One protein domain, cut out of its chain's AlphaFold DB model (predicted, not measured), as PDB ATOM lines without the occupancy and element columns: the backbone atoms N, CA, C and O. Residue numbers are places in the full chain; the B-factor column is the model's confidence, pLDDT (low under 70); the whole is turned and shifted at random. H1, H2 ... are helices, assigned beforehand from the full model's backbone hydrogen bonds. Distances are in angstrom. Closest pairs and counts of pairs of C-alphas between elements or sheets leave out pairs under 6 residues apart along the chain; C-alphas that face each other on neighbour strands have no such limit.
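This is residues 4 to 65 and 72 to 195 of the 262 residues of an uncharacterized protein of Paenibacillus faecis (UniProt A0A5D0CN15). A long helix, H8, runs along one side of the domain, and H1, H4 and H9 reach it one after another along its length, with H4 in the core and H1 meeting it by its last residues. H4 and H9 lie side by side, H2 packs across H1 and makes a corner with H3 at one end of the domain, and H10 and the loop of residues 154 to 170 lie at the other end. The printed part has 186 residues with ten named helices, H1 to H10 in order along the chain, and no named strand; the class is all helix. The helix packing is mostly crossed, with 1 shallow tilt among 9 pairs that touch and have a tilt. The whole is compact, with a radius of gyration of the C-alphas of 17.0 A, and spans 55 by 38 by 24 A.

H1 is residues 4 to 22, 27.4 A from its first C-alpha at (146.489, 164.510, 129.531) to its last. H2, residues 31 to 42, is 16.6 A long, and H3, residues 44 to 55, is 15.8 A long. After the cut, H4 is residues 72 to 86, 20.7 A long, and H5 is residues 90 to 96, 10.0 A long. H6 is residues 106 to 112, 10.2 A long, and H7 is residues 127 to 132, 8.9 A long. H8, the longest helix, is residues 134 to 153, 28.7 A from C-alpha 134 at (158.338, 193.793, 123.560) to C-alpha 153. H9 is residues 171 to 184, 19.7 A long, and H10 is residues 189 to 193, 6.6 A long, ending at C-alpha 193 at (163.607, 175.120, 151.523).

H1 and H8 are the hub, touching five other helices each. H1 touches H2 about perpendicular, at 78 degrees; their closest C-alphas, of Arg 9 and Val 33, are 5.2 A apart. H2 and H3 are close but not clearly touching, with the C-alphas of Leu 41 and Tyr 47 closest at 6.1 A. H1 only just touches H5, with 3 pairs of C-alphas within 8 A, the closest being those of Glu 12 and Ser 92 at 7.3 A. With residues 15 to 19 alone H1 touches H4, closest at the C-alphas of Met 19 and Tyr 82, 7.0 A. With residues 18 to 22 alone it touches H8, closest at Val 22 and Ile 140, whose C-alphas are 5.6 A apart. H1 also only just touches H7, with 3 pairs within 8 A; the C-alphas of Ala 21 and Thr 129 are closest at 6.1 A. H7 and H8 touch only at the corner, closest at the C-alphas of Tyr 130 and Arg 137, 4.3 A. H8 touches H4, with the C-alphas of Glu 84 and Val 143 closest at 6.7 A, and their tilt of 73 degrees is only just about perpendicular. H8 touches H9 at a steep tilt of 60 degrees, the same way, with the C-alphas of Arg 150 and Thr 176 closest at 5.6 A. H6 only just touches H8, with 3 pairs within 8 A, closest at the C-alphas of Tyr 112 and Gln 148, 6.6 A. H4 touches H9 at a shallow tilt of 24 degrees, opposite ways, with the C-alphas of Phe 80 and Leu 175 closest at 7.1 A. H9 touches H10, closest at the C-alphas of Phe 181 and Phe 189, 5.6 A. Among the pairs that are apart are H3 and H8, and H5 and H9. In H1, H3, H4, H8, H9 and H10 every O i to N i+4 pair is within hydrogen-bond range; the counts are 7 of 8 in H2, 2 of 3 in H5, 1 of 2 in H7 and 1 of 3 in H6, where 3 of 4 O i to N i+3 pairs are within range.

The two C-alphas farthest apart, of Arg 45 and Glu 160, are 56.0 A apart. Residues 66 to 71 are cut out, and C-alphas 65 and 72 are 12.0 A apart across the cut. Long links join H6 to H7 and H8 to H9. The mean pLDDT of the printed part is 88.3; residues 63 to 65, 115 to 116, 155 to 167 and 195 are under 70.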
ATOM      1  N   ARG A   4     146.213 163.597 128.416       91.38
ATOM      2  CA  ARG A   4     146.489 164.510 129.531       91.38
ATOM      3  C   ARG A   4     147.985 164.667 129.806       91.38
ATOM      4  O   ARG A   4     148.455 165.756 130.104       91.38
ATOM      5  N   GLU A   5     148.747 163.577 129.759       91.00
ATOM      6  CA  GLU A   5     150.200 163.637 129.957       91.00
ATOM      7  C   GLU A   5     150.891 164.441 128.850       91.00
ATOM      8  O   GLU A   5     151.811 165.204 129.146       91.00
ATOM      9  N   TYR A   6     150.428 164.303 127.607       93.12
ATOM     10  CA  TYR A   6     150.895 165.113 126.490       93.12
ATOM     11  C   TYR A   6     150.594 166.597 126.708       93.12
ATOM     12  O   TYR A   6     151.506 167.409 126.602       93.12
ATOM     13  N   GLU A   7     149.362 166.950 127.085       94.56
ATOM     14  CA  GLU A   7     148.960 168.340 127.344       94.56
ATOM     15  C   GLU A   7     149.862 169.019 128.382       94.56
ATOM     16  O   GLU A   7     150.301 170.150 128.181       94.56
ATOM     17  N   TRP A   8     150.201 168.314 129.467       94.38
ATOM     18  CA  TRP A   8     151.105 168.851 130.483       94.38
ATOM     19  C   TRP A   8     152.536 169.020 129.973       94.38
ATOM     20  O   TRP A   8     153.147 170.059 130.217       94.38
ATOM     21  N   ARG A   9     153.078 168.034 129.247       95.56
ATOM     22  CA  ARG A   9     154.423 168.149 128.656       95.56
ATOM     23  C   ARG A   9     154.486 169.276 127.630       95.56
ATOM     24  O   ARG A   9     155.473 170.002 127.586       95.56
ATOM     25  N   TRP A  10     153.426 169.435 126.840       96.25
ATOM     26  CA  TRP A  10     153.284 170.507 125.866       96.25
ATOM     27  C   TRP A  10     153.241 171.881 126.539       96.25
ATOM     28  O   TRP A  10     153.990 172.773 126.146       96.25
ATOM     29  N   LEU A  11     152.437 172.040 127.596       97.12
ATOM     30  CA  LEU A  11     152.400 173.274 128.383       97.12
ATOM     31  C   LEU A  11     153.784 173.623 128.950       97.12
ATOM     32  O   LEU A  11     154.220 174.771 128.872       97.12
ATOM     33  N   GLU A  12     154.490 172.639 129.506       97.31
ATOM     34  CA  GLU A  12     155.828 172.861 130.052       97.31
ATOM     35  C   GLU A  12     156.863 173.173 128.961       97.31
ATOM     36  O   GLU A  12     157.739 174.009 129.180       97.31
ATOM     37  N   LEU A  13     156.724 172.612 127.757       96.88
ATOM     38  CA  LEU A  13     157.540 173.003 126.606       96.88
ATOM     39  C   LEU A  13     157.279 174.458 126.185       96.88
ATOM     40  O   LEU A  13     158.218 175.205 125.918       96.88
ATOM     41  N   GLN A  14     156.020 174.897 126.178       97.19
ATOM     42  CA  GLN A  14     155.681 176.294 125.892       97.19
ATOM     43  C   GLN A  14     156.282 177.246 126.935       97.19
ATOM     44  O   GLN A  14     156.857 178.273 126.572       97.19
ATOM     45  N   ARG A  15     156.208 176.893 128.226       97.69
ATOM     46  CA  ARG A  15     156.868 177.649 129.305       97.69
ATOM     47  C   ARG A  15     158.380 177.672 129.131       97.69
ATOM     48  O   ARG A  15     158.992 178.723 129.288       97.69
ATOM     49  N   PHE A  16     158.978 176.550 128.744       96.94
ATOM     50  CA  PHE A  16     160.403 176.475 128.442       96.94
ATOM     51  C   PHE A  16     160.808 177.422 127.299       96.94
ATOM     52  O   PHE A  16     161.821 178.107 127.407       96.94
ATOM     53  N   TYR A  17     160.000 177.554 126.246       96.62
ATOM     54  CA  TYR A  17     160.264 178.532 125.185       96.62
ATOM     55  C   TYR A  17     160.225 179.980 125.679       96.62
ATOM     56  O   TYR A  17     161.089 180.771 125.297       96.62
ATOM     57  N   VAL A  18     159.304 180.308 126.589       97.75
ATOM     58  CA  VAL A  18     159.301 181.614 127.266       97.75
ATOM     59  C   VAL A  18     160.572 181.791 128.102       97.75
ATOM     60  O   VAL A  18     161.192 182.849 128.040       97.75
ATOM     61  N   MET A  19     161.035 180.750 128.803       97.50
ATOM     62  CA  MET A  19     162.318 180.797 129.515       97.50
ATOM     63  C   MET A  19     163.483 181.098 128.564       97.50
ATOM     64  O   MET A  19     164.309 181.941 128.890       97.50
ATOM     65  N   CYS A  20     163.537 180.493 127.372       95.75
ATOM     66  CA  CYS A  20     164.553 180.803 126.355       95.75
ATOM     67  C   CYS A  20     164.433 182.222 125.775       95.75
ATOM     68  O   CYS A  20     165.414 182.779 125.276       95.75
ATOM     69  N   ALA A  21     163.237 182.813 125.813       96.50
ATOM     70  CA  ALA A  21     163.040 184.208 125.444       96.50
ATOM     71  C   ALA A  21     163.536 185.171 126.537       96.50
ATOM     72  O   ALA A  21     163.933 186.286 126.213       96.50
ATOM     73  N   VAL A  22     163.542 184.756 127.805       97.12
ATOM     74  CA  VAL A  22     163.937 185.594 128.953       97.12
ATOM     75  C   VAL A  22     165.417 185.425 129.314       97.12
ATOM     76  O   VAL A  22     166.111 186.409 129.564       97.12
ATOM     77  N   LEU A  23     165.925 184.195 129.312       95.44
ATOM     78  CA  LEU A  23     167.296 183.831 129.676       95.44
ATOM     79  C   LEU A  23     168.144 183.559 128.428       95.44
ATOM     80  O   LEU A  23     167.656 182.979 127.458       95.44
ATOM     81  N   ASP A  24     169.416 183.968 128.435       92.06
ATOM     82  CA  ASP A  24     170.296 183.836 127.258       92.06
ATOM     83  C   ASP A  24     170.606 182.369 126.930       92.06
ATOM     84  O   ASP A  24     170.644 181.969 125.765       92.06
ATOM     85  N   ARG A  25     170.798 181.549 127.968       87.44
ATOM     86  CA  ARG A  25     171.081 180.115 127.852       87.44
ATOM     87  C   ARG A  25     170.238 179.360 128.858       87.44
ATOM     88  O   ARG A  25     170.280 179.653 130.047       87.44
ATOM     89  N   VAL A  26     169.476 178.384 128.370       91.38
ATOM     90  CA  VAL A  26     168.590 177.571 129.206       91.38
ATOM     91  C   VAL A  26     168.850 176.098 128.921       91.38
ATOM     92  O   VAL A  26     168.454 175.600 127.866       91.38
ATOM     93  N   PRO A  27     169.530 175.388 129.831       91.25
ATOM     94  CA  PRO A  27     169.684 173.948 129.726       91.25
ATOM     95  C   PRO A  27     168.335 173.238 129.846       91.25
ATOM     96  O   PRO A  27     167.475 173.626 130.640       91.25
ATOM     97  N   MET A  28     168.163 172.149 129.100       92.44
ATOM     98  CA  MET A  28     166.982 171.307 129.239       92.44
ATOM     99  C   MET A  28     167.105 170.415 130.482       92.44
ATOM    100  O   MET A  28     167.871 169.459 130.487       92.44
ATOM    101  N   PHE A  29     166.332 170.703 131.535       91.94
ATOM    102  CA  PHE A  29     166.362 169.950 132.801       91.94
ATOM    103  C   PHE A  29     165.326 168.822 132.906       91.94
ATOM    104  O   PHE A  29     165.311 168.097 133.904       91.94
ATOM    105  N   SER A  30     164.450 168.657 131.912       92.69
ATOM    106  CA  SER A  30     163.374 167.664 131.948       92.69
ATOM    107  C   SER A  30     163.409 166.754 130.735       92.69
ATOM    108  O   SER A  30     163.062 167.171 129.638       92.69
ATOM    109  N   LYS A  31     163.723 165.471 130.943       91.62
ATOM    110  CA  LYS A  31     163.653 164.463 129.874       91.62
ATOM    111  C   LYS A  31     162.246 164.357 129.265       91.62
ATOM    112  O   LYS A  31     162.110 164.179 128.065       91.62
ATOM    113  N   ALA A  32     161.198 164.482 130.081       92.19
ATOM    114  CA  ALA A  32     159.818 164.338 129.616       92.19
ATOM    115  C   ALA A  32     159.376 165.483 128.688       92.19
ATOM    116  O   ALA A  32     158.617 165.237 127.749       92.19
ATOM    117  N   VAL A  33     159.841 166.707 128.961       94.25
ATOM    118  CA  VAL A  33     159.633 167.881 128.097       94.25
ATOM    119  C   VAL A  33     160.534 167.795 126.865       94.25
ATOM    120  O   VAL A  33     160.079 168.038 125.750       94.25
ATOM    121  N   ASP A  34     161.784 167.363 127.055       93.81
ATOM    122  CA  ASP A  34     162.768 167.167 125.988       93.81
ATOM    123  C   ASP A  34     162.298 166.158 124.935       93.81
ATOM    124  O   ASP A  34     162.517 166.359 123.750       93.81
ATOM    125  N   GLU A  35     161.603 165.088 125.332       93.12
ATOM    126  CA  GLU A  35     160.996 164.127 124.398       93.12
ATOM    127  C   GLU A  35     160.020 164.808 123.424       93.12
ATOM    128  O   GLU A  35     160.066 164.537 122.230       93.12
ATOM    129  N   VAL A  36     159.181 165.735 123.901       93.81
ATOM    130  CA  VAL A  36     158.244 166.468 123.029       93.81
ATOM    131  C   VAL A  36     158.986 167.465 122.141       93.81
ATOM    132  O   VAL A  36     158.653 167.611 120.965       93.81
ATOM    133  N   TRP A  37     160.016 168.129 122.673       94.62
ATOM    134  CA  TRP A  37     160.829 169.050 121.882       94.62
ATOM    135  C   TRP A  37     161.589 168.316 120.771       94.62
ATOM    136  O   TRP A  37     161.576 168.767 119.627       94.62
ATOM    137  N   HIS A  38     162.172 167.152 121.067       93.44
ATOM    138  CA  HIS A  38     162.866 166.321 120.083       93.44
ATOM    139  C   HIS A  38     161.974 165.927 118.906       93.44
ATOM    140  O   HIS A  38     162.426 166.000 117.765       93.44
ATOM    141  N   GLU A  39     160.708 165.580 119.148       93.31
ATOM    142  CA  GLU A  39     159.765 165.294 118.058       93.31
ATOM    143  C   GLU A  39     159.569 166.513 117.142       93.31
ATOM    144  O   GLU A  39     159.520 166.364 115.922       93.31
ATOM    145  N   MET A  40     159.545 167.736 117.690       93.38
ATOM    146  CA  MET A  40     159.500 168.955 116.867       93.38
ATOM    147  C   MET A  40     160.772 169.135 116.027       93.38
ATOM    148  O   MET A  40     160.679 169.548 114.870       93.38
ATOM    149  N   LEU A  41     161.949 168.803 116.571       92.75
ATOM    150  CA  LEU A  41     163.233 168.934 115.867       92.75
ATOM    151  C   LEU A  41     163.323 168.044 114.620       92.75
ATOM    152  O   LEU A  41     164.032 168.395 113.674       92.75
ATOM    153  N   MET A  42     162.588 166.927 114.582       93.69
ATOM    154  CA  MET A  42     162.539 166.038 113.414       93.69
ATOM    155  C   MET A  42     161.934 166.729 112.180       93.69
ATOM    156  O   MET A  42     162.320 166.434 111.047       93.69
ATOM    157  N   TYR A  43     161.048 167.707 112.383       95.50
ATOM    158  CA  TYR A  43     160.430 168.508 111.323       95.50
ATOM    159  C   TYR A  43     161.235 169.787 111.074       95.50
ATOM    160  O   TYR A  43     160.748 170.904 111.234       95.50
ATOM    161  N   THR A  44     162.496 169.622 110.672       93.38
ATOM    162  CA  THR A  44     163.511 170.694 110.618       93.38
ATOM    163  C   THR A  44     163.066 171.978 109.908       93.38
ATOM    164  O   THR A  44     163.355 173.070 110.390       93.38
ATOM    165  N   ARG A  45     162.336 171.877 108.788       96.31
ATOM    166  CA  ARG A  45     161.823 173.047 108.048       96.31
ATOM    167  C   ARG A  45     160.772 173.819 108.841       96.31
ATOM    168  O   ARG A  45     160.846 175.043 108.917       96.31
ATOM    169  N   ASP A  46     159.820 173.103 109.427       97.25
ATOM    170  CA  ASP A  46     158.743 173.703 110.215       97.25
ATOM    171  C   ASP A  46     159.288 174.253 111.533       97.25
ATOM    172  O   ASP A  46     158.897 175.333 111.968       97.25
ATOM    173  N   TYR A  47     160.261 173.560 112.126       96.69
ATOM    174  CA  TYR A  47     160.938 174.001 113.338       96.69
ATOM    175  C   TYR A  47     161.781 175.266 113.118       96.69
ATOM    176  O   TYR A  47     161.757 176.174 113.953       96.69
ATOM    177  N   GLN A  48     162.475 175.374 111.980       96.44
ATOM    178  CA  GLN A  48     163.173 176.602 111.594       96.44
ATOM    179  C   GLN A  48     162.179 177.759 111.429       96.44
ATOM    180  O   GLN A  48     162.362 178.813 112.033       96.44
ATOM    181  N   ALA A  49     161.083 177.546 110.691       97.56
ATOM    182  CA  ALA A  49     160.052 178.566 110.496       97.56
ATOM    183  C   ALA A  49     159.386 178.993 111.818       97.56
ATOM    184  O   ALA A  49     159.132 180.180 112.031       97.56
ATOM    185  N   PHE A  50     159.129 178.041 112.721       96.62
ATOM    186  CA  PHE A  50     158.660 178.311 114.078       96.62
ATOM    187  C   PHE A  50     159.660 179.176 114.850       96.62
ATOM    188  O   PHE A  50     159.267 180.199 115.408       96.62
ATOM    189  N   SER A  51     160.940 178.802 114.845       95.69
ATOM    190  CA  SER A  51     161.994 179.512 115.574       95.69
ATOM    191  C   SER A  51     162.169 180.947 115.073       95.69
ATOM    192  O   SER A  51     162.181 181.885 115.872       95.69
ATOM    193  N   ASP A  52     162.214 181.133 113.753       95.38
ATOM    194  CA  ASP A  52     162.334 182.453 113.133       95.38
ATOM    195  C   ASP A  52     161.115 183.327 113.431       95.38
ATOM    196  O   ASP A  52     161.255 184.516 113.710       95.38
ATOM    197  N   LYS A  53     159.913 182.742 113.446       95.12
ATOM    198  CA  LYS A  53     158.695 183.470 113.817       95.12
ATOM    199  C   LYS A  53     158.651 183.824 115.305       95.12
ATOM    200  O   LYS A  53     158.146 184.886 115.649       95.12
ATOM    201  N   TYR A  54     159.117 182.930 116.177       94.06
ATOM    202  CA  TYR A  54     158.990 183.075 117.626       94.06
ATOM    203  C   TYR A  54     160.093 183.955 118.236       94.06
ATOM    204  O   TYR A  54     159.785 184.899 118.957       94.06
ATOM    205  N   LEU A  55     161.369 183.687 117.929       92.00
ATOM    206  CA  LEU A  55     162.527 184.411 118.484       92.00
ATOM    207  C   LEU A  55     163.231 185.338 117.483       92.00
ATOM    208  O   LEU A  55     164.164 186.058 117.859       92.00
ATOM    209  N   GLY A  56     162.860 185.292 116.200       91.69
ATOM    210  CA  GLY A  56     163.620 185.962 115.141       91.69
ATOM    211  C   GLY A  56     164.969 185.300 114.842       91.69
ATOM    212  O   GLY A  56     165.808 185.912 114.182       91.69
ATOM    213  N   ARG A  57     165.213 184.097 115.381       92.56
ATOM    214  CA  ARG A  57     166.410 183.279 115.159       92.56
ATOM    215  C   ARG A  57     166.132 181.824 115.516       92.56
ATOM    216  O   ARG A  57     165.207 181.538 116.272       92.56
ATOM    217  N   MET A  58     167.001 180.927 115.056       93.75
ATOM    218  CA  MET A  58     166.936 179.513 115.412       93.75
ATOM    219  C   MET A  58     166.989 179.310 116.935       93.75
ATOM    220  O   MET A  58     167.914 179.784 117.603       93.75
ATOM    221  N   LEU A  59     166.018 178.574 117.481       91.88
ATOM    222  CA  LEU A  59     166.050 178.131 118.867       91.88
ATOM    223  C   LEU A  59     166.928 176.880 118.936       91.88
ATOM    224  O   LEU A  59     166.491 175.767 118.630       91.88
ATOM    225  N   HIS A  60     168.192 177.078 119.294       86.75
ATOM    226  CA  HIS A  60     169.149 175.985 119.374       86.75
ATOM    227  C   HIS A  60     168.815 175.051 120.534       86.75
ATOM    228  O   HIS A  60     168.846 175.434 121.703       86.75
ATOM    229  N   HIS A  61     168.534 173.800 120.187       84.12
ATOM    230  CA  HIS A  61     168.449 172.720 121.149       84.12
ATOM    231  C   HIS A  61     169.852 172.355 121.626       84.12
ATOM    232  O   HIS A  61     170.735 172.053 120.822       84.12
ATOM    233  N   THR A  62     170.056 172.410 122.937       72.62
ATOM    234  CA  THR A  62     171.180 171.734 123.584       72.62
ATOM    235  C   THR A  62     170.569 170.574 124.355       72.62
ATOM    236  O   THR A  62     169.784 170.843 125.272       72.62
ATOM    237  N   PRO A  63     170.873 169.314 123.991       67.88
ATOM    238  CA  PRO A  63     170.326 168.154 124.678       67.88
ATOM    239  C   PRO A  63     170.533 168.263 126.178       67.88
ATOM    240  O   PRO A  63     171.525 168.856 126.616       67.88
ATOM    241  N   ASN A  64     169.609 167.675 126.946       62.53
ATOM    242  CA  ASN A  64     169.745 167.584 128.393       62.53
ATOM    243  C   ASN A  64     171.184 167.149 128.712       62.53
ATOM    244  O   ASN A  64     171.597 166.088 128.218       62.53
ATOM    245  N   PRO A  65     171.979 167.977 129.422       59.62
ATOM    246  CA  PRO A  65     173.352 167.625 129.723       59.62
ATOM    247  C   PRO A  65     173.324 166.231 130.333       59.62
ATOM    248  O   PRO A  65     172.532 165.954 131.238       59.62
ATOM    249  N   PRO A  72     174.718 173.770 138.670       91.38
ATOM    250  CA  PRO A  72     173.872 174.218 139.776       91.38
ATOM    251  C   PRO A  72     173.449 175.686 139.659       91.38
ATOM    252  O   PRO A  72     172.309 175.997 139.985       91.38
ATOM    253  N   GLY A  73     174.319 176.566 139.149       92.69
ATOM    254  CA  GLY A  73     173.988 177.977 138.921       92.69
ATOM    255  C   GLY A  73     172.888 178.154 137.873       92.69
ATOM    256  O   GLY A  73     171.887 178.813 138.141       92.69
ATOM    257  N   GLU A  74     173.014 177.486 136.720       92.44
ATOM    258  CA  GLU A  74     171.967 177.475 135.685       92.44
ATOM    259  C   GLU A  74     170.645 176.933 136.230       92.44
ATOM    260  O   GLU A  74     169.576 177.475 135.957       92.44
ATOM    261  N   ARG A  75     170.719 175.871 137.040       94.19
ATOM    262  CA  ARG A  75     169.535 175.275 137.655       94.19
ATOM    263  C   ARG A  75     168.870 176.217 138.664       94.19
ATOM    264  O   ARG A  75     167.646 176.294 138.677       94.19
ATOM    265  N   ALA A  76     169.647 176.929 139.478       95.69
ATOM    266  CA  ALA A  76     169.124 177.892 140.444       95.69
ATOM    267  C   ALA A  76     168.400 179.055 139.748       95.69
ATOM    268  O   ALA A  76     167.285 179.411 140.130       95.69
ATOM    269  N   TRP A  77     168.996 179.601 138.684       96.50
ATOM    270  CA  TRP A  77     168.374 180.662 137.891       96.50
ATOM    271  C   TRP A  77     167.143 180.189 137.127       96.50
ATOM    272  O   TRP A  77     166.151 180.914 137.081       96.50
ATOM    273  N   PHE A  78     167.175 178.972 136.579       96.50
ATOM    274  CA  PHE A  78     165.991 178.355 135.988       96.50
ATOM    275  C   PHE A  78     164.849 178.294 137.001       96.50
ATOM    276  O   PHE A  78     163.758 178.773 136.710       96.50
ATOM    277  N   ASP A  79     165.104 177.753 138.197       96.19
ATOM    278  CA  ASP A  79     164.084 177.601 139.234       96.19
ATOM    279  C   ASP A  79     163.496 178.960 139.653       96.19
ATOM    280  O   ASP A  79     162.275 179.100 139.735       96.19
ATOM    281  N   PHE A  80     164.349 179.968 139.874       96.62
ATOM    282  CA  PHE A  80     163.923 181.316 140.264       96.62
ATOM    283  C   PHE A  80     163.060 181.986 139.192       96.62
ATOM    284  O   PHE A  80     161.923 182.362 139.469       96.62
ATOM    285  N   VAL A  81     163.569 182.096 137.962       97.62
ATOM    286  CA  VAL A  81     162.860 182.797 136.879       97.62
ATOM    287  C   VAL A  81     161.580 182.061 136.491       97.62
ATOM    288  O   VAL A  81     160.565 182.696 136.221       97.62
ATOM    289  N   TYR A  82     161.587 180.728 136.522       97.62
ATOM    290  CA  TYR A  82     160.394 179.941 136.231       97.62
ATOM    291  C   TYR A  82     159.281 180.233 137.243       97.62
ATOM    292  O   TYR A  82     158.139 180.478 136.856       97.62
ATOM    293  N   VAL A  83     159.600 180.206 138.540       95.88
ATOM    294  CA  VAL A  83     158.600 180.422 139.594       95.88
ATOM    295  C   VAL A  83     158.152 181.882 139.655       95.88
ATOM    296  O   VAL A  83     156.978 182.117 139.930       95.88
ATOM    297  N   GLU A  84     159.021 182.843 139.340       95.88
ATOM    298  CA  GLU A  84     158.634 184.252 139.182       95.88
ATOM    299  C   GLU A  84     157.605 184.428 138.050       95.88
ATOM    300  O   GLU A  84     156.576 185.067 138.242       95.88
ATOM    301  N   LEU A  85     157.829 183.808 136.886       96.38
ATOM    302  CA  LEU A  85     156.958 183.988 135.717       96.38
ATOM    303  C   LEU A  85     155.661 183.170 135.771       96.38
ATOM    304  O   LEU A  85     154.624 183.615 135.278       96.38
ATOM    305  N   PHE A  86     155.710 181.951 136.311       95.38
ATOM    306  CA  PHE A  86     154.602 180.990 136.210       95.38
ATOM    307  C   PHE A  86     154.016 180.570 137.556       95.38
ATOM    308  O   PHE A  86     152.997 179.871 137.585       95.38
ATOM    309  N   GLY A  87     154.642 180.978 138.660       91.88
ATOM    310  CA  GLY A  87     154.346 180.469 139.990       91.88
ATOM    311  C   GLY A  87     154.846 179.040 140.201       91.88
ATOM    312  O   GLY A  87     155.156 178.292 139.271       91.88
ATOM    313  N   TRP A  88     154.901 178.634 141.467       89.31
ATOM    314  CA  TRP A  88     155.174 177.244 141.810       89.31
ATOM    315  C   TRP A  88     153.896 176.408 141.703       89.31
ATOM    316  O   TRP A  88     152.808 176.828 142.104       89.31
ATOM    317  N   SER A  89     154.030 175.183 141.194       88.88
ATOM    318  CA  SER A  89     152.964 174.192 141.264       88.88
ATOM    319  C   SER A  89     153.532 172.780 141.432       88.88
ATOM    320  O   SER A  89     154.581 172.466 140.858       88.88
ATOM    321  N   PRO A  90     152.816 171.882 142.136       88.00
ATOM    322  CA  PRO A  90     153.239 170.488 142.268       88.00
ATOM    323  C   PRO A  90     153.241 169.747 140.919       88.00
ATOM    324  O   PRO A  90     153.933 168.743 140.757       88.00
ATOM    325  N   TYR A  91     152.477 170.233 139.935       89.31
ATOM    326  CA  TYR A  91     152.468 169.681 138.582       89.31
ATOM    327  C   TYR A  91     153.767 170.003 137.849       89.31
ATOM    328  O   TYR A  91     154.406 169.100 137.315       89.31
ATOM    329  N   SER A  92     154.198 171.261 137.885       92.06
ATOM    330  CA  SER A  92     155.451 171.702 137.269       92.06
ATOM    331  C   SER A  92     156.662 171.044 137.933       92.06
ATOM    332  O   SER A  92     157.575 170.596 137.241       92.06
ATOM    333  N   GLU A  93     156.639 170.863 139.257       90.75
ATOM    334  CA  GLU A  93     157.675 170.117 139.987       90.75
ATOM    335  C   GLU A  93     157.803 168.660 139.521       90.75
ATOM    336  O   GLU A  93     158.905 168.115 139.458       90.75
ATOM    337  N   ARG A  94     156.699 168.017 139.124       91.62
ATOM    338  CA  ARG A  94     156.747 166.654 138.580       91.62
ATOM    339  C   ARG A  94     157.531 166.573 137.266       91.62
ATOM    340  O   ARG A  94     158.135 165.535 137.005       91.62
ATOM    341  N   PHE A  95     157.521 167.629 136.451       92.00
ATOM    342  CA  PHE A  95     158.219 167.656 135.162       92.00
ATOM    343  C   PHE A  95     159.653 168.168 135.277       92.00
ATOM    344  O   PHE A  95     160.553 167.564 134.692       92.00
ATOM    345  N   TRP A  96     159.885 169.231 136.044       93.25
ATOM    346  CA  TRP A  96     161.210 169.855 136.199       93.25
ATOM    347  C   TRP A  96     162.041 169.265 137.348       93.25
ATOM    348  O   TRP A  96     163.226 169.581 137.513       93.25
ATOM    349  N   GLY A  97     161.433 168.392 138.151       91.88
ATOM    350  CA  GLY A  97     161.972 167.951 139.429       91.88
ATOM    351  C   GLY A  97     161.854 169.036 140.498       91.88
ATOM    352  O   GLY A  97     161.404 170.151 140.241       91.88
ATOM    353  N   ARG A  98     162.308 168.704 141.712       90.69
ATOM    354  CA  ARG A  98     162.258 169.605 142.872       90.69
ATOM    355  C   ARG A  98     162.960 170.932 142.581       90.69
ATOM    356  O   ARG A  98     164.153 170.923 142.261       90.69
ATOM    357  N   PHE A  99     162.219 172.025 142.735       92.12
ATOM    358  CA  PHE A  99     162.720 173.394 142.648       92.12
ATOM    359  C   PHE A  99     163.567 173.752 143.876       92.12
ATOM    360  O   PHE A  99     163.404 173.167 144.949       92.12
ATOM    361  N   PHE A 100     164.458 174.727 143.706       93.12
ATOM    362  CA  PHE A 100     165.246 175.364 144.760       93.12
ATOM    363  C   PHE A 100     166.124 174.395 145.561       93.12
ATOM    364  O   PHE A 100     166.214 174.455 146.785       93.12
ATOM    365  N   ARG A 101     166.816 173.494 144.852       92.12
ATOM    366  CA  ARG A 101     167.865 172.640 145.444       92.12
ATOM    367  C   ARG A 101     169.232 173.315 145.516       92.12
ATOM    368  O   ARG A 101     170.099 172.859 146.256       92.12
ATOM    369  N   HIS A 102     169.430 174.363 144.724       94.00
ATOM    370  CA  HIS A 102     170.687 175.089 144.626       94.00
ATOM    371  C   HIS A 102     170.430 176.579 144.866       94.00
ATOM    372  O   HIS A 102     169.449 177.096 144.324       94.00
ATOM    373  N   PRO A 103     171.274 177.255 145.665       95.19
ATOM    374  CA  PRO A 103     171.170 178.693 145.870       95.19
ATOM    375  C   PRO A 103     171.546 179.446 144.594       95.19
ATOM    376  O   PRO A 103     172.344 178.967 143.781       95.19
ATOM    377  N   LEU A 104     171.008 180.654 144.447       95.25
ATOM    378  CA  LEU A 104     171.458 181.588 143.420       95.25
ATOM    379  C   LEU A 104     172.910 182.013 143.720       95.25
ATOM    380  O   LEU A 104     173.210 182.359 144.866       95.25
ATOM    381  N   PRO A 105     173.826 182.000 142.732       94.00
ATOM    382  CA  PRO A 105     175.207 182.423 142.948       94.00
ATOM    383  C   PRO A 105     175.276 183.879 143.418       94.00
ATOM    384  O   PRO A 105     174.800 184.787 142.736       94.00
ATOM    385  N   ARG A 106     175.893 184.113 144.579       90.56
ATOM    386  CA  ARG A 106     175.939 185.441 145.207       90.56
ATOM    387  C   ARG A 106     176.608 186.501 144.331       90.56
ATOM    388  O   ARG A 106     176.089 187.607 144.232       90.56
ATOM    389  N   GLU A 107     177.720 186.155 143.687       89.31
ATOM    390  CA  GLU A 107     178.450 187.062 142.788       89.31
ATOM    391  C   GLU A 107     177.556 187.561 141.644       89.31
ATOM    392  O   GLU A 107     177.613 188.724 141.255       89.31
ATOM    393  N   GLU A 108     176.670 186.697 141.143       90.38
ATOM    394  CA  GLU A 108     175.724 187.072 140.098       90.38
ATOM    395  C   GLU A 108     174.561 187.898 140.634       90.38
ATOM    396  O   GLU A 108     174.144 188.843 139.972       90.38
ATOM    397  N   LEU A 109     174.043 187.576 141.824       89.50
ATOM    398  CA  LEU A 109     173.006 188.384 142.471       89.50
ATOM    399  C   LEU A 109     173.479 189.823 142.683       89.50
ATOM    400  O   LEU A 109     172.751 190.764 142.380       89.50
ATOM    401  N   GLU A 110     174.711 190.003 143.159       87.62
ATOM    402  CA  GLU A 110     175.291 191.324 143.414       87.62
ATOM    403  C   GLU A 110     175.341 192.199 142.153       87.62
ATOM    404  O   GLU A 110     175.107 193.406 142.254       87.62
ATOM    405  N   ALA A 111     175.523 191.602 140.970       87.31
ATOM    406  CA  ALA A 111     175.468 192.319 139.698       87.31
ATOM    407  C   ALA A 111     174.092 192.953 139.420       87.31
ATOM    408  O   ALA A 111     174.016 193.951 138.707       87.31
ATOM    409  N   TYR A 112     173.013 192.420 140.003       87.00
ATOM    410  CA  TYR A 112     171.656 192.936 139.814       87.00
ATOM    411  C   TYR A 112     171.208 193.935 140.878       87.00
ATOM    412  O   TYR A 112     170.192 194.590 140.659       87.00
ATOM    413  N   ARG A 113     171.973 194.133 141.963       82.69
ATOM    414  CA  ARG A 113     171.601 195.026 143.078       82.69
ATOM    415  C   ARG A 113     171.266 196.453 142.627       82.69
ATOM    416  O   ARG A 113     170.337 197.041 143.151       82.69
ATOM    417  N   ASN A 114     172.010 196.982 141.652       73.00
ATOM    418  CA  ASN A 114     171.857 198.356 141.152       73.00
ATOM    419  C   ASN A 114     171.557 198.412 139.640       73.00
ATOM    420  O   ASN A 114     171.723 199.454 139.008       73.00
ATOM    421  N   ALA A 115     171.191 197.286 139.020       64.44
ATOM    422  CA  ALA A 115     171.142 197.170 137.563       64.44
ATOM    423  C   ALA A 115     169.805 197.643 136.963       64.44
ATOM    424  O   ALA A 115     168.964 196.824 136.580       64.44
ATOM    425  N   SER A 116     169.619 198.955 136.809       67.62
ATOM    426  CA  SER A 116     168.567 199.497 135.925       67.62
ATOM    427  C   SER A 116     168.914 199.364 134.435       67.62
ATOM    428  O   SER A 116     168.062 199.589 133.579       67.62
ATOM    429  N   ASP A 117     170.144 198.964 134.117       80.69
ATOM    430  CA  ASP A 117     170.649 198.898 132.750       80.69
ATOM    431  C   ASP A 117     170.051 197.737 131.941       80.69
ATOM    432  O   ASP A 117     169.719 196.687 132.507       80.69
ATOM    433  N   PRO A 118     169.933 197.877 130.609       85.50
ATOM    434  CA  PRO A 118     169.545 196.770 129.741       85.50
ATOM    435  C   PRO A 118     170.488 195.565 129.924       85.50
ATOM    436  O   PRO A 118     171.655 195.730 130.289       85.50
ATOM    437  N   PRO A 119     170.001 194.333 129.693       88.69
ATOM    438  CA  PRO A 119     170.820 193.137 129.851       88.69
ATOM    439  C   PRO A 119     172.049 193.175 128.933       88.69
ATOM    440  O   PRO A 119     171.950 193.445 127.736       88.69
ATOM    441  N   ALA A 120     173.221 192.883 129.500       86.88
ATOM    442  CA  ALA A 120     174.465 192.800 128.744       86.88
ATOM    443  C   ALA A 120     174.488 191.557 127.836       86.88
ATOM    444  O   ALA A 120     173.945 190.504 128.178       86.88
ATOM    445  N   GLN A 121     175.169 191.655 126.690       85.31
ATOM    446  CA  GLN A 121     175.371 190.504 125.805       85.31
ATOM    447  C   GLN A 121     176.149 189.396 126.526       85.31
ATOM    448  O   GLN A 121     177.194 189.653 127.122       85.31
ATOM    449  N   GLY A 122     175.641 188.162 126.462       83.19
ATOM    450  CA  GLY A 122     176.228 187.009 127.154       83.19
ATOM    451  C   GLY A 122     176.012 186.994 128.672       83.19
ATOM    452  O   GLY A 122     176.614 186.163 129.350       83.19
ATOM    453  N   GLY A 123     175.184 187.899 129.207       89.69
ATOM    454  CA  GLY A 123     174.710 187.847 130.589       89.69
ATOM    455  C   GLY A 123     173.631 186.780 130.807       89.69
ATOM    456  O   GLY A 123     173.336 185.970 129.932       89.69
ATOM    457  N   ARG A 124     173.009 186.788 131.994       92.50
ATOM    458  CA  ARG A 124     171.967 185.812 132.363       92.50
ATOM    459  C   ARG A 124     170.697 185.981 131.523       92.50
ATOM    460  O   ARG A 124     170.110 184.997 131.082       92.50
ATOM    461  N   PHE A 125     170.288 187.228 131.301       95.31
ATOM    462  CA  PHE A 125     169.094 187.577 130.535       95.31
ATOM    463  C   PHE A 125     169.404 187.747 129.047       95.31
ATOM    464  O   PHE A 125     170.470 188.226 128.662       95.31
ATOM    465  N   ASN A 126     168.444 187.375 128.206       95.25
ATOM    466  CA  ASN A 126     168.593 187.358 126.760       95.25
ATOM    467  C   ASN A 126     168.513 188.778 126.175       95.25
ATOM    468  O   ASN A 126     167.437 189.329 125.946       95.25
ATOM    469  N   ALA A 127     169.673 189.379 125.904       95.38
ATOM    470  CA  ALA A 127     169.751 190.720 125.325       95.38
ATOM    471  C   ALA A 127     169.159 190.800 123.904       95.38
ATOM    472  O   ALA A 127     168.577 191.810 123.517       95.38
ATOM    473  N   TRP A 128     169.254 189.717 123.125       94.44
ATOM    474  CA  TRP A 128     168.745 189.698 121.752       94.44
ATOM    475  C   TRP A 128     167.226 189.865 121.691       94.44
ATOM    476  O   TRP A 128     166.722 190.632 120.863       94.44
ATOM    477  N   THR A 129     166.510 189.128 122.541       95.06
ATOM    478  CA  THR A 129     165.046 189.182 122.631       95.06
ATOM    479  C   THR A 129     164.583 190.438 123.347       95.06
ATOM    480  O   THR A 129     163.596 191.019 122.909       95.06
ATOM    481  N   TYR A 130     165.323 190.916 124.352       95.69
ATOM    482  CA  TYR A 130     165.055 192.194 125.016       95.69
ATOM    483  C   TYR A 130     164.937 193.361 124.015       95.69
ATOM    484  O   TYR A 130     164.048 194.212 124.121       95.69
ATOM    485  N   ASP A 131     165.789 193.387 122.989       94.81
ATOM    486  CA  ASP A 131     165.770 194.451 121.979       94.81
ATOM    487  C   ASP A 131     164.635 194.304 120.953       94.81
ATOM    488  O   ASP A 131     164.146 195.309 120.430       94.81
ATOM    489  N   ARG A 132     164.210 193.071 120.651       95.06
ATOM    490  CA  ARG A 132     163.358 192.757 119.485       95.06
ATOM    491  C   ARG A 132     161.921 192.386 119.819       95.06
ATOM    492  O   ARG A 132     161.051 192.589 118.979       95.06
ATOM    493  N   LEU A 133     161.685 191.827 121.000       95.88
ATOM    494  CA  LEU A 133     160.393 191.309 121.432       95.88
ATOM    495  C   LEU A 133     159.911 192.133 122.634       95.88
ATOM    496  O   LEU A 133     160.485 192.005 123.720       95.88
ATOM    497  N   PRO A 134     158.887 192.990 122.468       95.88
ATOM    498  CA  PRO A 134     158.338 193.793 123.560       95.88
ATOM    499  C   PRO A 134     157.913 192.950 124.768       95.88
ATOM    500  O   PRO A 134     158.192 193.322 125.903       95.88
ATOM    501  N   GLU A 135     157.321 191.783 124.522       95.56
ATOM    502  CA  GLU A 135     156.850 190.868 125.561       95.56
ATOM    503  C   GLU A 135     158.021 190.273 126.356       95.56
ATOM    504  O   GLU A 135     157.958 190.163 127.579       95.56
ATOM    505  N   ALA A 136     159.126 189.930 125.682       96.12
ATOM    506  CA  ALA A 136     160.328 189.446 126.361       96.12
ATOM    507  C   ALA A 136     160.993 190.562 127.173       96.12
ATOM    508  O   ALA A 136     161.463 190.314 128.282       96.12
ATOM    509  N   ARG A 137     161.008 191.795 126.648       96.50
ATOM    510  CA  ARG A 137     161.513 192.970 127.369       96.50
ATOM    511  C   ARG A 137     160.756 193.189 128.671       96.50
ATOM    512  O   ARG A 137     161.392 193.346 129.706       96.50
ATOM    513  N   GLU A 138     159.428 193.185 128.612       96.50
ATOM    514  CA  GLU A 138     158.570 193.356 129.786       96.50
ATOM    515  C   GLU A 138     158.796 192.235 130.808       96.50
ATOM    516  O   GLU A 138     159.018 192.517 131.984       96.50
ATOM    517  N   ALA A 139     158.848 190.977 130.359       96.94
ATOM    518  CA  ALA A 139     159.119 189.841 131.238       96.94
ATOM    519  C   ALA A 139     160.501 189.931 131.912       96.94
ATOM    520  O   ALA A 139     160.607 189.755 133.124       96.94
ATOM    521  N   ILE A 140     161.560 190.244 131.155       96.56
ATOM    522  CA  ILE A 140     162.921 190.413 131.694       96.56
ATOM    523  C   ILE A 140     162.959 191.564 132.704       96.56
ATOM    524  O   ILE A 140     163.558 191.425 133.770       96.56
ATOM    525  N   GLN A 141     162.335 192.695 132.372       95.25
ATOM    526  CA  GLN A 141     162.306 193.867 133.238       95.25
ATOM    527  C   GLN A 141     161.576 193.560 134.551       95.25
ATOM    528  O   GLN A 141     162.131 193.811 135.616       95.25
ATOM    529  N   SER A 142     160.406 192.922 134.468       95.12
ATOM    530  CA  SER A 142     159.622 192.490 135.627       95.12
ATOM    531  C   SER A 142     160.429 191.574 136.553       95.12
ATOM    532  O   SER A 142     160.565 191.857 137.742       95.12
ATOM    533  N   VAL A 143     161.077 190.536 136.008       95.56
ATOM    534  CA  VAL A 143     161.911 189.611 136.800       95.56
ATOM    535  C   VAL A 143     163.077 190.341 137.478       95.56
ATOM    536  O   VAL A 143     163.390 190.066 138.638       95.56
ATOM    537  N   LYS A 144     163.736 191.274 136.778       93.75
ATOM    538  CA  LYS A 144     164.852 192.054 137.334       93.75
ATOM    539  C   LYS A 144     164.404 192.990 138.457       93.75
ATOM    540  O   LYS A 144     165.069 193.044 139.488       93.75
ATOM    541  N   GLU A 145     163.299 193.700 138.264       92.25
ATOM    542  CA  GLU A 145     162.728 194.609 139.267       92.25
ATOM    543  C   GLU A 145     162.271 193.836 140.507       92.25
ATOM    544  O   GLU A 145     162.581 194.222 141.634       92.25
ATOM    545  N   ALA A 146     161.619 192.690 140.311       92.31
ATOM    546  CA  ALA A 146     161.182 191.824 141.395       92.31
ATOM    547  C   ALA A 146     162.372 191.220 142.170       92.31
ATOM    548  O   ALA A 146     162.311 191.058 143.392       92.31
ATOM    549  N   LEU A 147     163.481 190.912 141.489       92.56
ATOM    550  CA  LEU A 147     164.725 190.491 142.137       92.56
ATOM    551  C   LEU A 147     165.340 191.628 142.968       92.56
ATOM    552  O   LEU A 147     165.678 191.409 144.132       92.56
ATOM    553  N   GLN A 148     165.448 192.833 142.400       90.75
ATOM    554  CA  GLN A 148     165.981 194.023 143.078       90.75
ATOM    555  C   GLN A 148     165.188 194.368 144.332       90.75
ATOM    556  O   GLN A 148     165.759 194.467 145.417       90.75
ATOM    557  N   TYR A 149     163.865 194.444 144.195       88.94
ATOM    558  CA  TYR A 149     162.951 194.694 145.301       88.94
ATOM    559  C   TYR A 149     163.174 193.710 146.458       88.94
ATOM    560  O   TYR A 149     163.246 194.106 147.622       88.94
ATOM    561  N   ARG A 150     163.345 192.417 146.151       89.75
ATOM    562  CA  ARG A 150     163.595 191.398 147.179       89.75
ATOM    563  C   ARG A 150     164.975 191.538 147.802       89.75
ATOM    564  O   ARG A 150     165.074 191.381 149.013       89.75
ATOM    565  N   MET A 151     166.004 191.864 147.018       87.69
ATOM    566  CA  MET A 151     167.368 192.096 147.508       87.69
ATOM    567  C   MET A 151     167.474 193.292 148.465       87.69
ATOM    568  O   MET A 151     168.265 193.235 149.406       87.69
ATOM    569  N   GLU A 152     166.695 194.353 148.245       84.69
ATOM    570  CA  GLU A 152     166.637 195.524 149.136       84.69
ATOM    571  C   GLU A 152     165.937 195.210 150.466       84.69
ATOM    572  O   GLU A 152     166.299 195.758 151.504       84.69
ATOM    573  N   ARG A 153     164.970 194.286 150.456       76.25
ATOM    574  CA  ARG A 153     164.144 193.930 151.626       76.25
ATOM    575  C   ARG A 153     164.644 192.731 152.427       76.25
ATOM    576  O   ARG A 153     164.044 192.407 153.453       76.25
ATOM    577  N   VAL A 154     165.741 192.097 151.996       72.00
ATOM    578  CA  VAL A 154     166.415 190.995 152.719       72.00
ATOM    579  C   VAL A 154     166.679 191.374 154.184       72.00
ATOM    580  O   VAL A 154     166.568 190.509 155.054       72.00
ATOM    581  N   ASP A 155     166.945 192.655 154.463       61.31
ATOM    582  CA  ASP A 155     167.243 193.152 155.811       61.31
ATOM    583  C   ASP A 155     165.987 193.446 156.666       61.31
ATOM    584  O   ASP A 155     166.051 193.336 157.892       61.31
ATOM    585  N   GLU A 156     164.833 193.778 156.064       56.50
ATOM    586  CA  GLU A 156     163.646 194.277 156.790       56.50
ATOM    587  C   GLU A 156     162.588 193.202 157.110       56.50
ATOM    588  O   GLU A 156     162.010 193.215 158.197       56.50
ATOM    589  N   GLU A 157     162.303 192.259 156.202       54.47
ATOM    590  CA  GLU A 157     161.081 191.429 156.302       54.47
ATOM    591  C   GLU A 157     161.248 190.062 156.982       54.47
ATOM    592  O   GLU A 157     160.248 189.400 157.293       54.47
ATOM    593  N   LEU A 158     162.478 189.594 157.221       55.50
ATOM    594  CA  LEU A 158     162.698 188.177 157.542       55.50
ATOM    595  C   LEU A 158     163.371 187.862 158.880       55.50
ATOM    596  O   LEU A 158     163.345 186.691 159.262       55.50
ATOM    597  N   ALA A 159     163.835 188.841 159.667       53.38
ATOM    598  CA  ALA A 159     164.278 188.571 161.046       53.38
ATOM    599  C   ALA A 159     163.200 187.826 161.874       53.38
ATOM    600  O   ALA A 159     163.521 187.013 162.744       53.38
ATOM    601  N   GLU A 160     161.917 188.029 161.547       54.25
ATOM    602  CA  GLU A 160     160.782 187.340 162.173       54.25
ATOM    603  C   GLU A 160     160.349 186.035 161.472       54.25
ATOM    604  O   GLU A 160     159.793 185.144 162.123       54.25
ATOM    605  N   ASN A 161     160.601 185.881 160.165       54.00
ATOM    606  CA  ASN A 161     160.066 184.775 159.353       54.00
ATOM    607  C   ASN A 161     161.076 183.652 159.049       54.00
ATOM    608  O   ASN A 161     160.643 182.543 158.743       54.00
ATOM    609  N   VAL A 162     162.385 183.871 159.250       54.69
ATOM    610  CA  VAL A 162     163.465 182.861 159.095       54.69
ATOM    611  C   VAL A 162     163.235 181.584 159.923       54.69
ATOM    612  O   VAL A 162     163.794 180.532 159.625       54.69
ATOM    613  N   ARG A 163     162.389 181.637 160.961       53.62
ATOM    614  CA  ARG A 163     162.078 180.488 161.833       53.62
ATOM    615  C   ARG A 163     160.852 179.673 161.412       53.62
ATOM    616  O   ARG A 163     160.584 178.649 162.040       53.62
ATOM    617  N   LYS A 164     160.075 180.119 160.422       59.44
ATOM    618  CA  LYS A 164     158.848 179.433 159.986       59.44
ATOM    619  C   LYS A 164     159.113 178.650 158.694       59.44
ATOM    620  O   LYS A 164     159.870 179.127 157.854       59.44
ATOM    621  N   PRO A 165     158.483 177.476 158.508       60.44
ATOM    622  CA  PRO A 165     158.594 176.742 157.253       60.44
ATOM    623  C   PRO A 165     158.062 177.603 156.101       60.44
ATOM    624  O   PRO A 165     156.997 178.219 156.213       60.44
ATOM    625  N   VAL A 166     158.812 177.650 154.999       65.75
ATOM    626  CA  VAL A 166     158.458 178.457 153.827       65.75
ATOM    627  C   VAL A 166     157.191 177.894 153.182       65.75
ATOM    628  O   VAL A 166     157.102 176.710 152.862       65.75
ATOM    629  N   ASN A 167     156.182 178.748 153.003       69.88
ATOM    630  CA  ASN A 167     154.917 178.353 152.397       69.88
ATOM    631  C   ASN A 167     154.998 178.448 150.867       69.88
ATOM    632  O   ASN A 167     154.884 179.535 150.307       69.88
ATOM    633  N   PHE A 168     155.093 177.298 150.199       70.06
ATOM    634  CA  PHE A 168     155.161 177.191 148.736       70.06
ATOM    635  C   PHE A 168     153.920 177.718 147.991       70.06
ATOM    636  O   PHE A 168     153.980 177.936 146.785       70.06
ATOM    637  N   LYS A 169     152.794 177.951 148.682       71.19
ATOM    638  CA  LYS A 169     151.597 178.561 148.074       71.19
ATOM    639  C   LYS A 169     151.695 180.078 147.936       71.19
ATOM    640  O   LYS A 169     150.890 180.657 147.212       71.19
ATOM    641  N   ASN A 170     152.620 180.720 148.648       82.25
ATOM    642  CA  ASN A 170     152.868 182.149 148.523       82.25
ATOM    643  C   ASN A 170     154.201 182.352 147.794       82.25
ATOM    644  O   ASN A 170     155.260 182.322 148.423       82.25
ATOM    645  N   SER A 171     154.128 182.540 146.471       83.44
ATOM    646  CA  SER A 171     155.303 182.733 145.613       83.44
ATOM    647  C   SER A 171     156.187 183.885 146.088       83.44
ATOM    648  O   SER A 171     157.402 183.742 146.057       83.44
ATOM    649  N   GLU A 172     155.608 184.970 146.617       84.44
ATOM    650  CA  GLU A 172     156.376 186.108 147.139       84.44
ATOM    651  C   GLU A 172     157.254 185.705 148.319       84.44
ATOM    652  O   GLU A 172     158.464 185.910 148.305       84.44
ATOM    653  N   VAL A 173     156.664 185.058 149.328       83.62
ATOM    654  CA  VAL A 173     157.412 184.603 150.511       83.62
ATOM    655  C   VAL A 173     158.458 183.561 150.120       83.62
ATOM    656  O   VAL A 173     159.575 183.589 150.643       83.62
ATOM    657  N   LEU A 174     158.121 182.658 149.195       88.00
ATOM    658  CA  LEU A 174     159.042 181.646 148.689       88.00
ATOM    659  C   LEU A 174     160.250 182.281 147.993       88.00
ATOM    660  O   LEU A 174     161.383 181.994 148.372       88.00
ATOM    661  N   LEU A 175     160.023 183.169 147.026       91.38
ATOM    662  CA  LEU A 175     161.086 183.805 146.247       91.38
ATOM    663  C   LEU A 175     161.929 184.762 147.099       91.38
ATOM    664  O   LEU A 175     163.154 184.768 146.966       91.38
ATOM    665  N   THR A 176     161.326 185.492 148.044       90.12
ATOM    666  CA  THR A 176     162.077 186.307 149.017       90.12
ATOM    667  C   THR A 176     162.968 185.435 149.900       90.12
ATOM    668  O   THR A 176     164.139 185.757 150.101       90.12
ATOM    669  N   SER A 177     162.459 184.287 150.364       87.94
ATOM    670  CA  SER A 177     163.258 183.325 151.140       87.94
ATOM    671  C   SER A 177     164.411 182.752 150.312       87.94
ATOM    672  O   SER A 177     165.525 182.619 150.818       87.94
ATOM    673  N   VAL A 178     164.171 182.449 149.031       91.88
ATOM    674  CA  VAL A 178     165.199 181.962 148.100       91.88
ATOM    675  C   VAL A 178     166.335 182.975 147.965       91.88
ATOM    676  O   VAL A 178     167.497 182.600 148.131       91.88
ATOM    677  N   VAL A 179     166.030 184.252 147.712       92.56
ATOM    678  CA  VAL A 179     167.055 185.306 147.605       92.56
ATOM    679  C   VAL A 179     167.807 185.459 148.930       92.56
ATOM    680  O   VAL A 179     169.038 185.432 148.941       92.56
ATOM    681  N   PHE A 180     167.087 185.515 150.053       89.50
ATOM    682  CA  PHE A 180     167.671 185.658 151.386       89.50
ATOM    683  C   PHE A 180     168.666 184.536 151.716       89.50
ATOM    684  O   PHE A 180     169.828 184.808 152.026       89.50
ATOM    685  N   PHE A 181     168.244 183.270 151.632       89.75
ATOM    686  CA  PHE A 181     169.107 182.139 151.986       89.75
ATOM    687  C   PHE A 181     170.256 181.968 150.988       89.75
ATOM    688  O   PHE A 181     171.349 181.577 151.389       89.75
ATOM    689  N   SER A 182     170.054 182.335 149.718       92.81
ATOM    690  CA  SER A 182     171.140 182.358 148.726       92.81
ATOM    691  C   SER A 182     172.224 183.388 149.057       92.81
ATOM    692  O   SER A 182     173.377 183.196 148.688       92.81
ATOM    693  N   MET A 183     171.884 184.479 149.750       88.81
ATOM    694  CA  MET A 183     172.849 185.515 150.138       88.81
ATOM    695  C   MET A 183     173.480 185.281 151.516       88.81
ATOM    696  O   MET A 183     174.647 185.627 151.716       88.81
ATOM    697  N   THR A 184     172.715 184.727 152.460       88.62
ATOM    698  CA  THR A 184     173.092 184.640 153.881       88.62
ATOM    699  C   THR A 184     173.733 183.310 154.259       88.62
ATOM    700  O   THR A 184     174.771 183.310 154.920       88.62
ATOM    701  N   ASP A 185     173.155 182.189 153.825       88.25
ATOM    702  CA  ASP A 185     173.657 180.846 154.124       88.25
ATOM    703  C   ASP A 185     173.428 179.873 152.947       88.25
ATOM    704  O   ASP A 185     172.539 179.013 152.985       88.25
ATOM    705  N   PRO A 186     174.255 179.978 151.887       89.75
ATOM    706  CA  PRO A 186     174.160 179.105 150.718       89.75
ATOM    707  C   PRO A 186     174.376 177.621 151.045       89.75
ATOM    708  O   PRO A 186     173.886 176.755 150.322       89.75
ATOM    709  N   ASN A 187     175.112 177.313 152.121       90.56
ATOM    710  CA  ASN A 187     175.496 175.943 152.466       90.56
ATOM    711  C   ASN A 187     174.313 175.144 153.025       90.56
ATOM    712  O   ASN A 187     174.173 173.967 152.700       90.56
ATOM    713  N   ASN A 188     173.444 175.789 153.809       88.00
ATOM    714  CA  ASN A 188     172.231 175.169 154.357       88.00
ATOM    715  C   ASN A 188     170.961 175.523 153.556       88.00
ATOM    716  O   ASN A 188     169.848 175.186 153.962       88.00
ATOM    717  N   PHE A 189     171.106 176.170 152.394       90.06
ATOM    718  CA  PHE A 189     170.004 176.635 151.542       90.06
ATOM    719  C   PHE A 189     168.936 175.565 151.281       90.06
ATOM    720  O   PHE A 189     167.743 175.787 151.508       90.06
ATOM    721  N   SER A 190     169.362 174.380 150.830       87.25
ATOM    722  CA  SER A 190     168.427 173.302 150.500       87.25
ATOM    723  C   SER A 190     167.677 172.796 151.731       87.25
ATOM    724  O   SER A 190     166.562 172.305 151.576       87.25
ATOM    725  N   ASP A 191     168.252 172.897 152.929       86.50
ATOM    726  CA  ASP A 191     167.608 172.437 154.158       86.50
ATOM    727  C   ASP A 191     166.518 173.408 154.611       86.50
ATOM    728  O   ASP A 191     165.461 172.964 155.065       86.50
ATOM    729  N   TYR A 192     166.715 174.716 154.427       84.81
ATOM    730  CA  TYR A 192     165.681 175.717 154.699       84.81
ATOM    731  C   TYR A 192     164.462 175.547 153.790       84.81
ATOM    732  O   TYR A 192     163.323 175.594 154.258       84.81
ATOM    733  N   LEU A 193     164.687 175.274 152.503       84.00
ATOM    734  CA  LEU A 193     163.607 175.120 151.523       84.00
ATOM    735  C   LEU A 193     163.044 173.691 151.447       84.00
ATOM    736  O   LEU A 193     161.959 173.479 150.914       84.00
ATOM    737  N   ALA A 194     163.714 172.696 152.035       74.50
ATOM    738  CA  ALA A 194     163.190 171.332 152.140       74.50
ATOM    739  C   ALA A 194     162.174 171.136 153.284       74.50
ATOM    740  O   ALA A 194     161.551 170.069 153.357       74.50
ATOM    741  N   GLN A 195     161.989 172.121 154.170       55.50
ATOM    742  CA  GLN A 195     161.163 172.037 155.385       55.50
ATOM    743  C   GLN A 195     159.636 172.040 155.151       55.50
ATOM    744  O   GLN A 195     158.868 172.511 155.982       55.50
TER     745      GLN A 195